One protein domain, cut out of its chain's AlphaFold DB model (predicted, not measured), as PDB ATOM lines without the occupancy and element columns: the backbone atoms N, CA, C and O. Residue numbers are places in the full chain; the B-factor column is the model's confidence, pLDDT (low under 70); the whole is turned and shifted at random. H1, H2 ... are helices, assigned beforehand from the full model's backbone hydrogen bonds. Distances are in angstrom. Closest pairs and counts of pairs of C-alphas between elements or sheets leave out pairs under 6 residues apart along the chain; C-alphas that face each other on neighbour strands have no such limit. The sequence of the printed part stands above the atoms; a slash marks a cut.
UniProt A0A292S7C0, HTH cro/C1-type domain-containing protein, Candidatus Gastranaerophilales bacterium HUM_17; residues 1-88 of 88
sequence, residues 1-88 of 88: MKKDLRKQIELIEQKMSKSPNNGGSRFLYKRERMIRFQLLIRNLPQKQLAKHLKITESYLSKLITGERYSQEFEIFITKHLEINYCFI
ATOM      1  N   MET A   1     -10.470  22.171  -0.239       54.34
ATOM      2  CA  MET A   1      -8.990  22.203  -0.116       54.34
ATOM      3  C   MET A   1      -8.291  22.994  -1.225       54.34
ATOM      4  O   MET A   1      -7.867  24.099  -0.932       54.34
ATOM      5  N   LYS A   2      -8.183  22.535  -2.490       59.16
ATOM      6  CA  LYS A   2      -7.456  23.305  -3.541       59.16
ATOM      7  C   LYS A   2      -8.064  24.684  -3.875       59.16
ATOM      8  O   LYS A   2      -7.321  25.617  -4.158       59.16
ATOM      9  N   LYS A   3      -9.398  24.826  -3.835       63.19
ATOM     10  CA  LYS A   3     -10.091  26.099  -4.136       63.19
ATOM     11  C   LYS A   3      -9.858  27.179  -3.066       63.19
ATOM     12  O   LYS A   3      -9.746  28.345  -3.423       63.19
ATOM     13  N   ASP A   4      -9.736  26.797  -1.796       78.56
ATOM     14  CA  ASP A   4      -9.558  27.750  -0.687       78.56
ATOM     15  C   ASP A   4      -8.133  28.293  -0.633       78.56
ATOM     16  O   ASP A   4      -7.934  29.496  -0.485       78.56
ATOM     17  N   LEU A   5      -7.140  27.429  -0.869       79.94
ATOM     18  CA  LEU A   5      -5.740  27.841  -0.938       79.94
ATOM     19  C   LEU A   5      -5.492  28.811  -2.104       79.94
ATOM     20  O   LEU A   5      -4.779  29.795  -1.946       79.94
ATOM     21  N   ARG A   6      -6.120  28.578  -3.265       84.50
ATOM     22  CA  ARG A   6      -5.991  29.468  -4.430       84.50
ATOM     23  C   ARG A   6      -6.553  30.864  -4.150       84.50
ATOM     24  O   ARG A   6      -5.879  31.847  -4.429       84.50
ATOM     25  N   LYS A   7      -7.721  30.948  -3.503       87.19
ATOM     26  CA  LYS A   7      -8.294  32.225  -3.044       87.19
ATOM     27  C   LYS A   7      -7.395  32.925  -2.024       87.19
ATOM     28  O   LYS A   7      -7.244  34.139  -2.071       87.19
ATOM     29  N   GLN A   8      -6.790  32.173  -1.101       83.38
ATOM     30  CA  GLN A   8      -5.850  32.734  -0.128       83.38
ATOM     31  C   GLN A   8      -4.593  33.305  -0.803       83.38
ATOM     32  O   GLN A   8      -4.136  34.384  -0.429       83.38
ATOM     33  N   ILE A   9      -4.069  32.621  -1.823       85.94
ATOM     34  CA  ILE A   9      -2.942  33.103  -2.628       85.94
ATOM     35  C   ILE A   9      -3.325  34.385  -3.378       85.94
ATOM     36  O   ILE A   9      -2.624  35.383  -3.234       85.94
ATOM     37  N   GLU A  10      -4.463  34.404  -4.077       90.12
ATOM     38  CA  GLU A  10      -4.953  35.592  -4.797       90.12
ATOM     39  C   GLU A  10      -5.136  36.797  -3.859       90.12
ATOM     40  O   GLU A  10      -4.721  37.913  -4.173       90.12
ATOM     41  N   LEU A  11      -5.692  36.581  -2.662       88.12
ATOM     42  CA  LEU A  11      -5.830  37.629  -1.647       88.12
ATOM     43  C   LEU A  11      -4.477  38.180  -1.186       88.12
ATOM     44  O   LEU A  11      -4.364  39.371  -0.883       88.12
ATOM     45  N   ILE A  12      -3.451  37.336  -1.097       90.50
ATOM     46  CA  ILE A  12      -2.102  37.779  -0.741       90.50
ATOM     47  C   ILE A  12      -1.475  38.545  -1.889       90.50
ATOM     48  O   ILE A  12      -0.924  39.609  -1.643       90.50
ATOM     49  N   GLU A  13      -1.590  38.068  -3.122       90.12
ATOM     50  CA  GLU A  13      -1.077  38.768  -4.301       90.12
ATOM     51  C   GLU A  13      -1.701  40.163  -4.436       90.12
ATOM     52  O   GLU A  13      -0.978  41.145  -4.613       90.12
ATOM     53  N   GLN A  14      -3.014  40.288  -4.220       91.00
ATOM     54  CA  GLN A  14      -3.709  41.580  -4.181       91.00
ATOM     55  C   GLN A  14      -3.231  42.500  -3.048       91.00
ATOM     56  O   GLN A  14      -3.211  43.720  -3.206       91.00
ATOM     57  N   LYS A  15      -2.866  41.947  -1.885       88.00
ATOM     58  CA  LYS A  15      -2.294  42.738  -0.782       88.00
ATOM     59  C   LYS A  15      -0.855  43.153  -1.079       88.00
ATOM     60  O   LYS A  15      -0.485  44.287  -0.796       88.00
ATOM     61  N   MET A  16      -0.061  42.255  -1.658       92.94
ATOM     62  CA  MET A  16       1.347  42.497  -1.971       92.94
ATOM     63  C   MET A  16       1.532  43.452  -3.150       92.94
ATOM     64  O   MET A  16       2.525  44.172  -3.167       92.94
ATOM     65  N   SER A  17       0.588  43.530  -4.092       90.31
ATOM     66  CA  SER A  17       0.639  44.529  -5.171       90.31
ATOM     67  C   SER A  17       0.567  45.969  -4.646       90.31
ATOM     68  O   SER A  17       1.149  46.868  -5.248       90.31
ATOM     69  N   LYS A  18      -0.085  46.170  -3.492       89.12
ATOM     70  CA  LYS A  18      -0.208  47.453  -2.779       89.12
ATOM     71  C   LYS A  18       0.819  47.632  -1.655       89.12
ATOM     72  O   LYS A  18       0.729  48.601  -0.905       89.12
ATOM     73  N   SER A  19       1.745  46.687  -1.479       88.75
ATOM     74  CA  SER A  19       2.763  46.779  -0.430       88.75
ATOM     75  C   SER A  19       3.687  47.975  -0.695       88.75
ATOM     76  O   SER A  19       4.136  48.143  -1.830       88.75
ATOM     77  N   PRO A  20       4.051  48.760   0.337       89.38
ATOM     78  CA  PRO A  20       5.055  49.815   0.196       89.38
ATOM     79  C   PRO A  20       6.455  49.260  -0.111       89.38
ATOM     80  O   PRO A  20       7.325  49.994  -0.561       89.38
ATOM     81  N   ASN A  21       6.676  47.961   0.113       90.56
ATOM     82  CA  ASN A  21       7.920  47.276  -0.220       90.56
ATOM     83  C   ASN A  21       7.934  46.742  -1.662       90.56
ATOM     84  O   ASN A  21       8.941  46.170  -2.086       90.56
ATOM     85  N   ASN A  22       6.841  46.884  -2.421       88.69
ATOM     86  CA  ASN A  22       6.792  46.476  -3.821       88.69
ATOM     87  C   ASN A  22       7.720  47.377  -4.657       88.69
ATOM     88  O   ASN A  22       7.516  48.584  -4.727       88.69
ATOM     89  N   GLY A  23       8.767  46.795  -5.250       84.31
ATOM     90  CA  GLY A  23       9.837  47.546  -5.926       84.31
ATOM     91  C   GLY A  23      10.891  48.159  -4.991       84.31
ATOM     92  O   GLY A  23      11.799  48.833  -5.468       84.31
ATOM     93  N   GLY A  24      10.790  47.918  -3.679       87.19
ATOM     94  CA  GLY A  24      11.736  48.388  -2.665       87.19
ATOM     95  C   GLY A  24      12.688  47.290  -2.179       87.19
ATOM     96  O   GLY A  24      13.213  46.489  -2.952       87.19
ATOM     97  N   SER A  25      12.918  47.235  -0.863       89.25
ATOM     98  CA  SER A  25      13.790  46.223  -0.256       89.25
ATOM     99  C   SER A  25      13.245  44.808  -0.466       89.25
ATOM    100  O   SER A  25      12.171  44.452   0.028       89.25
ATOM    101  N   ARG A  26      14.041  43.959  -1.131       89.94
ATOM    102  CA  ARG A  26      13.713  42.541  -1.357       89.94
ATOM    103  C   ARG A  26      13.483  41.789  -0.046       89.94
ATOM    104  O   ARG A  26      12.593  40.943   0.018       89.94
ATOM    105  N   PHE A  27      14.266  42.101   0.986       90.94
ATOM    106  CA  PHE A  27      14.130  41.489   2.306       90.94
ATOM    107  C   PHE A  27      12.793  41.865   2.956       90.94
ATOM    108  O   PHE A  27      12.022  40.980   3.326       90.94
ATOM    109  N   LEU A  28      12.479  43.164   3.031       92.62
ATOM    110  CA  LEU A  28      11.236  43.638   3.648       92.62
ATOM    111  C   LEU A  28      10.005  43.129   2.898       92.62
ATOM    112  O   LEU A  28       9.036  42.709   3.528       92.62
ATOM    113  N   TYR A  29      10.073  43.067   1.566       93.00
ATOM    114  CA  TYR A  29       9.015  42.489   0.744       93.00
ATOM    115  C   TYR A  29       8.760  41.011   1.077       93.00
ATOM    116  O   TYR A  29       7.614  40.607   1.292       93.00
ATOM    117  N   LYS A  30       9.816  40.190   1.151       91.50
ATOM    118  CA  LYS A  30       9.693  38.764   1.500       91.50
ATOM    119  C   LYS A  30       9.185  38.572   2.932       91.50
ATOM    120  O   LYS A  30       8.283  37.761   3.143       91.50
ATOM    121  N   ARG A  31       9.709  39.345   3.890       92.75
ATOM    122  CA  ARG A  31       9.267  39.348   5.293       92.75
ATOM    123  C   ARG A  31       7.781  39.676   5.404       92.75
ATOM    124  O   ARG A  31       7.025  38.897   5.979       92.75
ATOM    125  N   GLU A  32       7.349  40.793   4.819       94.31
ATOM    126  CA  GLU A  32       5.944  41.209   4.821       94.31
ATOM    127  C   GLU A  32       5.049  40.117   4.226       94.31
ATOM    128  O   GLU A  32       4.032  39.752   4.820       94.31
ATOM    129  N   ARG A  33       5.447  39.553   3.078       92.56
ATOM    130  CA  ARG A  33       4.702  38.482   2.411       92.56
ATOM    131  C   ARG A  33       4.551  37.251   3.301       92.56
ATOM    132  O   ARG A  33       3.446  36.720   3.391       92.56
ATOM    133  N   MET A  34       5.620  36.813   3.968       92.00
ATOM    134  CA  MET A  34       5.572  35.667   4.884       92.00
ATOM    135  C   MET A  34       4.663  35.932   6.083       92.00
ATOM    136  O   MET A  34       3.827  35.087   6.395       92.00
ATOM    137  N   ILE A  35       4.762  37.111   6.707       93.44
ATOM    138  CA  ILE A  35       3.896  37.485   7.834       93.44
ATOM    139  C   ILE A  35       2.433  37.480   7.395       93.44
ATOM    140  O   ILE A  35       1.598  36.822   8.015       93.44
ATOM    141  N   ARG A  36       2.104  38.152   6.285       92.81
ATOM    142  CA  ARG A  36       0.730  38.197   5.763       92.81
ATOM    143  C   ARG A  36       0.203  36.812   5.384       92.81
ATOM    144  O   ARG A  36      -0.977  36.551   5.607       92.81
ATOM    145  N   PHE A  37       1.057  35.939   4.851       90.62
ATOM    146  CA  PHE A  37       0.708  34.553   4.550       90.62
ATOM    147  C   PHE A  37       0.389  33.754   5.812       90.62
ATOM    148  O   PHE A  37      -0.685  33.163   5.898       90.62
ATOM    149  N   GLN A  38       1.256  33.810   6.824       91.31
ATOM    150  CA  GLN A  38       1.048  33.120   8.100       91.31
ATOM    151  C   GLN A  38      -0.217  33.595   8.822       91.31
ATOM    152  O   GLN A  38      -0.990  32.783   9.332       91.31
ATOM    153  N   LEU A  39      -0.489  34.902   8.815       91.75
ATOM    154  CA  LEU A  39      -1.732  35.442   9.371       91.75
ATOM    155  C   LEU A  39      -2.971  34.935   8.625       91.75
ATOM    156  O   LEU A  39      -3.998  34.675   9.249       91.75
ATOM    157  N   LEU A  40      -2.883  34.773   7.302       89.81
ATOM    158  CA  LEU A  40      -4.005  34.295   6.503       89.81
ATOM    159  C   LEU A  40      -4.300  32.813   6.744       89.81
ATOM    160  O   LEU A  40      -5.455  32.470   6.972       89.81
ATOM    161  N   ILE A  41      -3.283  31.945   6.739       88.56
ATOM    162  CA  ILE A  41      -3.489  30.500   6.950       88.56
ATOM    163  C   ILE A  41      -3.966  30.186   8.374       88.56
ATOM    164  O   ILE A  41      -4.697  29.222   8.577       88.56
ATOM    165  N   ARG A  42      -3.600  31.027   9.352       89.06
ATOM    166  CA  ARG A  42      -4.040  30.925  10.753       89.06
ATOM    167  C   ARG A  42      -5.381  31.623  11.016       89.06
ATOM    168  O   ARG A  42      -5.807  31.668  12.164       89.06
ATOM    169  N   ASN A  43      -6.034  32.175   9.984       89.19
ATOM    170  CA  ASN A  43      -7.272  32.957  10.097       89.19
ATOM    171  C   ASN A  43      -7.194  34.038  11.190       89.19
ATOM    172  O   ASN A  43      -8.109  34.180  11.999       89.19
ATOM    173  N   LEU A  44      -6.095  34.798  11.214       90.38
ATOM    174  CA  LEU A  44      -5.793  35.773  12.260       90.38
ATOM    175  C   LEU A  44      -5.752  37.194  11.658       90.38
ATOM    176  O   LEU A  44      -4.699  37.662  11.214       90.38
ATOM    177  N   PRO A  45      -6.900  37.900  11.582       91.56
ATOM    178  CA  PRO A  45      -6.977  39.254  11.048       91.56
ATOM    179  C   PRO A  45      -6.066  40.225  11.799       91.56
ATOM    180  O   PRO A  45      -5.988  40.197  13.027       91.56
ATOM    181  N   GLN A  46      -5.474  41.176  11.072       91.50
ATOM    182  CA  GLN A  46      -4.604  42.212  11.644       91.50
ATOM    183  C   GLN A  46      -5.284  42.986  12.788       91.50
ATOM    184  O   GLN A  46      -4.653  43.256  13.801       91.50
ATOM    185  N   LYS A  47      -6.591  43.257  12.674       93.56
ATOM    186  CA  LYS A  47      -7.410  43.868  13.733       93.56
ATOM    187  C   LYS A  47      -7.429  43.066  15.033       93.56
ATOM    188  O   LYS A  47      -7.275  43.624  16.118       93.56
ATOM    189  N   GLN A  48      -7.613  41.752  14.930       94.38
ATOM    190  CA  GLN A  48      -7.612  40.874  16.099       94.38
ATOM    191  C   GLN A  48      -6.208  40.771  16.699       94.38
ATOM    192  O   GLN A  48      -6.065  40.856  17.916       94.38
ATOM    193  N   LEU A  49      -5.178  40.680  15.851       94.19
ATOM    194  CA  LEU A  49      -3.788  40.671  16.300       94.19
ATOM    195  C   LEU A  49      -3.417  41.962  17.039       94.19
ATOM    196  O   LEU A  49      -2.828  41.903  18.111       94.19
ATOM    197  N   ALA A  50      -3.805  43.120  16.503       95.75
ATOM    198  CA  ALA A  50      -3.557  44.418  17.124       95.75
ATOM    199  C   ALA A  50      -4.178  44.490  18.528       95.75
ATOM    200  O   ALA A  50      -3.507  44.872  19.484       95.75
ATOM    201  N   LYS A  51      -5.428  44.022  18.672       95.75
ATOM    202  CA  LYS A  51      -6.107  43.932  19.972       95.75
ATOM    203  C   LYS A  51      -5.379  42.996  20.941       95.75
ATOM    204  O   LYS A  51      -5.236  43.341  22.110       95.75
ATOM    205  N   HIS A  52      -4.918  41.839  20.468       92.19
ATOM    206  CA  HIS A  52      -4.184  40.872  21.288       92.19
ATOM    207  C   HIS A  52      -2.848  41.438  21.787       92.19
ATOM    208  O   HIS A  52      -2.532  41.333  22.968       92.19
ATOM    209  N   LEU A  53      -2.113  42.110  20.901       92.69
ATOM    210  CA  LEU A  53      -0.843  42.766  21.206       92.69
ATOM    211  C   LEU A  53      -1.012  44.112  21.932       92.69
ATOM    212  O   LEU A  53      -0.016  44.740  22.274       92.69
ATOM    213  N   LYS A  54      -2.252  44.566  22.169       95.81
ATOM    214  CA  LYS A  54      -2.584  45.861  22.793       95.81
ATOM    215  C   LYS A  54      -1.942  47.068  22.083       95.81
ATOM    216  O   LYS A  54      -1.569  48.045  22.723       95.81
ATOM    217  N   ILE A  55      -1.855  47.016  20.754       96.44
ATOM    218  CA  ILE A  55      -1.343  48.101  19.900       96.44
ATOM    219  C   ILE A  55      -2.391  48.535  18.874       96.44
ATOM    220  O   ILE A  55      -3.385  47.848  18.642       96.44
ATOM    221  N   THR A  56      -2.181  49.683  18.229       97.06
ATOM    222  CA  THR A  56      -3.079  50.140  17.160       97.06
ATOM    223  C   THR A  56      -2.870  49.333  15.879       97.06
ATOM    224  O   THR A  56      -1.759  48.898  15.570       97.06
ATOM    225  N   GLU A  57      -3.929  49.174  15.080       95.69
ATOM    226  CA  GLU A  57      -3.836  48.509  13.769       95.69
ATOM    227  C   GLU A  57      -2.830  49.196  12.838       95.69
ATOM    228  O   GLU A  57      -2.115  48.519  12.097       95.69
ATOM    229  N   SER A  58      -2.752  50.530  12.916       96.06
ATOM    230  CA  SER A  58      -1.789  51.346  12.171       96.06
ATOM    231  C   SER A  58      -0.353  51.024  12.582       96.06
ATOM    232  O   SER A  58       0.475  50.722  11.724       96.06
ATOM    233  N   TYR A  59      -0.060  50.993  13.887       97.19
ATOM    234  CA  TYR A  59       1.276  50.651  14.374       97.19
ATOM    235  C   TYR A  59       1.670  49.220  13.995       97.19
ATOM    236  O   TYR A  59       2.761  49.004  13.470       97.19
ATOM    237  N   LEU A  60       0.752  48.258  14.143       96.88
ATOM    238  CA  LEU A  60       0.972  46.887  13.681       96.88
ATOM    239  C   LEU A  60       1.247  46.827  12.171       96.88
ATOM    240  O   LEU A  60       2.128  46.088  11.742       96.88
ATOM    241  N   SER A  61       0.547  47.625  11.359       95.56
ATOM    242  CA  SER A  61       0.811  47.704   9.918       95.56
ATOM    243  C   SER A  61       2.249  48.127   9.635       95.56
ATOM    244  O   SER A  61       2.910  47.505   8.809       95.56
ATOM    245  N   LYS A  62       2.746  49.140  10.357       96.75
ATOM    246  CA  LYS A  62       4.122  49.641  10.229       96.75
ATOM    247  C   LYS A  62       5.165  48.618  10.670       96.75
ATOM    248  O   LYS A  62       6.231  48.533  10.068       96.75
ATOM    249  N   LEU A  63       4.855  47.823  11.692       96.81
ATOM    250  CA  LEU A  63       5.703  46.708  12.107       96.81
ATOM    251  C   LEU A  63       5.746  45.605  11.036       96.81
ATOM    252  O   LEU A  63       6.817  45.098  10.704       96.81
ATOM    253  N   ILE A  64       4.600  45.255  10.443       95.00
ATOM    254  CA  ILE A  64       4.508  44.243   9.376       95.00
ATOM    255  C   ILE A  64       5.267  44.687   8.118       95.00
ATOM    256  O   ILE A  64       5.989  43.881   7.535       95.00
ATOM    257  N   THR A  65       5.150  45.955   7.711       94.56
ATOM    258  CA  THR A  65       5.870  46.491   6.541       94.56
ATOM    259  C   THR A  65       7.350  46.751   6.817       94.56
ATOM    260  O   THR A  65       8.123  46.873   5.875       94.56
ATOM    261  N   GLY A  66       7.762  46.805   8.088       93.25
ATOM    262  CA  GLY A  66       9.138  47.119   8.483       93.25
ATOM    263  C   GLY A  66       9.455  48.618   8.514       93.25
ATOM    264  O   GLY A  66      10.612  48.985   8.667       93.25
ATOM    265  N   GLU A  67       8.444  49.490   8.412       94.50
ATOM    266  CA  GLU A  67       8.590  50.940   8.634       94.50
ATOM    267  C   GLU A  67       8.933  51.249  10.105       94.50
ATOM    268  O   GLU A  67       9.555  52.262  10.424       94.50
ATOM    269  N   ARG A  68       8.516  50.374  11.026       95.69
ATOM    270  CA  ARG A  68       8.881  50.424  12.445       95.69
ATOM    271  C   ARG A  68       9.463  49.089  12.882       95.69
ATOM    272  O   ARG A  68       9.079  48.039  12.373       95.69
ATOM    273  N   TYR A  69      10.342  49.156  13.874       94.12
ATOM    274  CA  TYR A  69      10.936  47.997  14.521       94.12
ATOM    275  C   TYR A  69      10.432  47.867  15.961       94.12
ATOM    276  O   TYR A  69      10.298  48.865  16.670       94.12
ATOM    277  N   SER A  70      10.176  46.632  16.384       95.62
ATOM    278  CA  SER A  70       9.943  46.270  17.780       95.62
ATOM    279  C   SER A  70      10.528  44.885  18.020       95.62
ATOM    280  O   SER A  70      10.118  43.918  17.380       95.62
ATOM    281  N   GLN A  71      11.468  44.784  18.956       94.81
ATOM    282  CA  GLN A  71      12.086  43.509  19.311       94.81
ATOM    283  C   GLN A  71      11.048  42.506  19.833       94.81
ATOM    284  O   GLN A  71      11.091  41.331  19.476       94.81
ATOM    285  N   GLU A  72      10.079  42.970  20.626       94.88
ATOM    286  CA  GLU A  72       8.982  42.135  21.123       94.88
ATOM    287  C   GLU A  72       8.144  41.566  19.978       94.88
ATOM    288  O   GLU A  72       7.773  40.393  19.994       94.88
ATOM    289  N   PHE A  73       7.892  42.377  18.948       95.12
ATOM    290  CA  PHE A  73       7.160  41.930  17.771       95.12
ATOM    291  C   PHE A  73       7.946  40.905  16.948       95.12
ATOM    292  O   PHE A  73       7.362  39.931  16.481       95.12
ATOM    293  N   GLU A  74       9.266  41.062  16.809       93.62
ATOM    294  CA  GLU A  74      10.097  40.058  16.129       93.62
ATOM    295  C   GLU A  74      10.146  38.730  16.896       93.62
ATOM    296  O   GLU A  74      10.044  37.654  16.298       93.62
ATOM    297  N   ILE A  75      10.228  38.789  18.230       93.69
ATOM    298  CA  ILE A  75      10.120  37.602  19.087       93.69
ATOM    299  C   ILE A  75       8.747  36.951  18.906       93.69
ATOM    300  O   ILE A  75       8.666  35.730  18.767       93.69
ATOM    301  N   PHE A  76       7.675  37.749  18.865       92.94
ATOM    302  CA  PHE A  76       6.323  37.253  18.627       92.94
ATOM    303  C   PHE A  76       6.214  36.548  17.273       92.94
ATOM    304  O   PHE A  76       5.736  35.418  17.208       92.94
ATOM    305  N   ILE A  77       6.693  37.177  16.198       92.81
ATOM    306  CA  ILE A  77       6.689  36.597  14.854       92.81
ATOM    307  C   ILE A  77       7.442  35.261  14.840       92.81
ATOM    308  O   ILE A  77       6.934  34.270  14.317       92.81
ATOM    309  N   THR A  78       8.620  35.214  15.456       92.12
ATOM    310  CA  THR A  78       9.449  34.005  15.465       92.12
ATOM    311  C   THR A  78       8.784  32.878  16.255       92.12
ATOM    312  O   THR A  78       8.693  31.755  15.770       92.12
ATOM    313  N   LYS A  79       8.281  33.166  17.462       91.56
ATOM    314  CA  LYS A  79       7.732  32.147  18.372       91.56
ATOM    315  C   LYS A  79       6.314  31.714  18.023       91.56
ATOM    316  O   LYS A  79       5.980  30.548  18.192       91.56
ATOM    317  N   HIS A  80       5.473  32.647  17.587       90.06
ATOM    318  CA  HIS A  80       4.054  32.384  17.363       90.06
ATOM    319  C   HIS A  80       3.707  32.205  15.897       90.06
ATOM    320  O   HIS A  80       2.774  31.463  15.627       90.06
ATOM    321  N   LEU A  81       4.404  32.855  14.960       88.94
ATOM    322  CA  LEU A  81       4.160  32.672  13.523       88.94
ATOM    323  C   LEU A  81       5.179  31.738  12.857       88.94
ATOM    324  O   LEU A  81       4.996  31.425  11.682       88.94
ATOM    325  N   GLU A  82       6.193  31.272  13.598       89.25
ATOM    326  CA  GLU A  82       7.247  30.356  13.126       89.25
ATOM    327  C   GLU A  82       7.994  30.893  11.896       89.25
ATOM    328  O   GLU A  82       8.440  30.154  11.019       89.25
ATOM    329  N   ILE A  83       8.121  32.217  11.808       87.94
ATOM    330  CA  ILE A  83       8.845  32.870  10.721       87.94
ATOM    331  C   ILE A  83      10.288  33.059  11.165       87.94
ATOM    332  O   ILE A  83      10.562  33.800  12.107       87.94
ATOM    333  N   ASN A  84      11.211  32.415  10.454       82.75
ATOM    334  CA  ASN A  84      12.641  32.602  10.640       82.75
ATOM    335  C   ASN A  84      13.239  33.286   9.403       82.75
ATOM    336  O   ASN A  84      13.073  32.817   8.275       82.75
ATOM    337  N   TYR A  85      13.929  34.403   9.623       75.94
ATOM    338  CA  TYR A  85      14.506  35.217   8.558       75.94
ATOM    339  C   TYR A  85      15.865  34.721   8.057       75.94
ATOM    340  O   TYR A  85      16.318  35.202   7.024       75.94
ATOM    341  N   CYS A  86      16.509  33.760   8.733       69.94
ATOM    342  CA  CYS A  86      17.826  33.234   8.345       69.94
ATOM    343  C   CYS A  86      17.869  32.610   6.938       69.94
ATOM    344  O   CYS A  86      18.952  32.376   6.414       69.94
ATOM    345  N   PHE A  87      16.708  32.349   6.330       60.91
ATOM    346  CA  PHE A  87      16.575  31.725   5.010       60.91
ATOM    347  C   PHE A  87      15.824  32.606   3.991       60.91
ATOM    348  O   PHE A  87      15.344  32.101   2.974       60.91
ATOM    349  N   ILE A  88      15.687  33.912   4.265       61.62
ATOM    350  CA  ILE A  88      15.038  34.910   3.388       61.62
ATOM    351  C   ILE A  88      16.065  35.623   2.513       61.62
ATOM    352  O   ILE A  88      15.774  35.776   1.295       61.62
TER     353      ILE A  88
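This is residues 1 to 88 of the 88 residues of the protein "HTH cro/C1-type domain-containing protein" of Candidatus Gastranaerophilales bacterium HUM_17 (UniProt A0A292S7C0). What shape? H2 is the core: H1 folds back along one side as a hairpin, H4 and H5 cross the other, and H3 packs on H4. What parts? The printed part has 88 residues, five named helices, H1 to H5 in order, and no named strand: all helix, compact, radius of gyration of the C-alphas 12.8 A, spans 36 by 29 by 25 A.

Where is H1? It is residues 2 to 17, 22.8 A long from C-alpha 2 (-7.456, 23.305, -3.541). What follows? H2 is residues 26 to 41, H3 46 to 52, H4 57 to 65 and H5 71 to 81, ending at (4.160, 32.672, 13.523).

What touches H2, the hub? Among them, H1 and H4 touch it, closest at C-alphas 12 and 37, 6.8 A, and 65 and 32, 5.6 A. Backbones? Every helix O i to N i+4 pair is within hydrogen-bond range.

Any cut? The printed part has none. Low confidence? Residues 1 to 3 and 86 to 88 have pLDDT under 70.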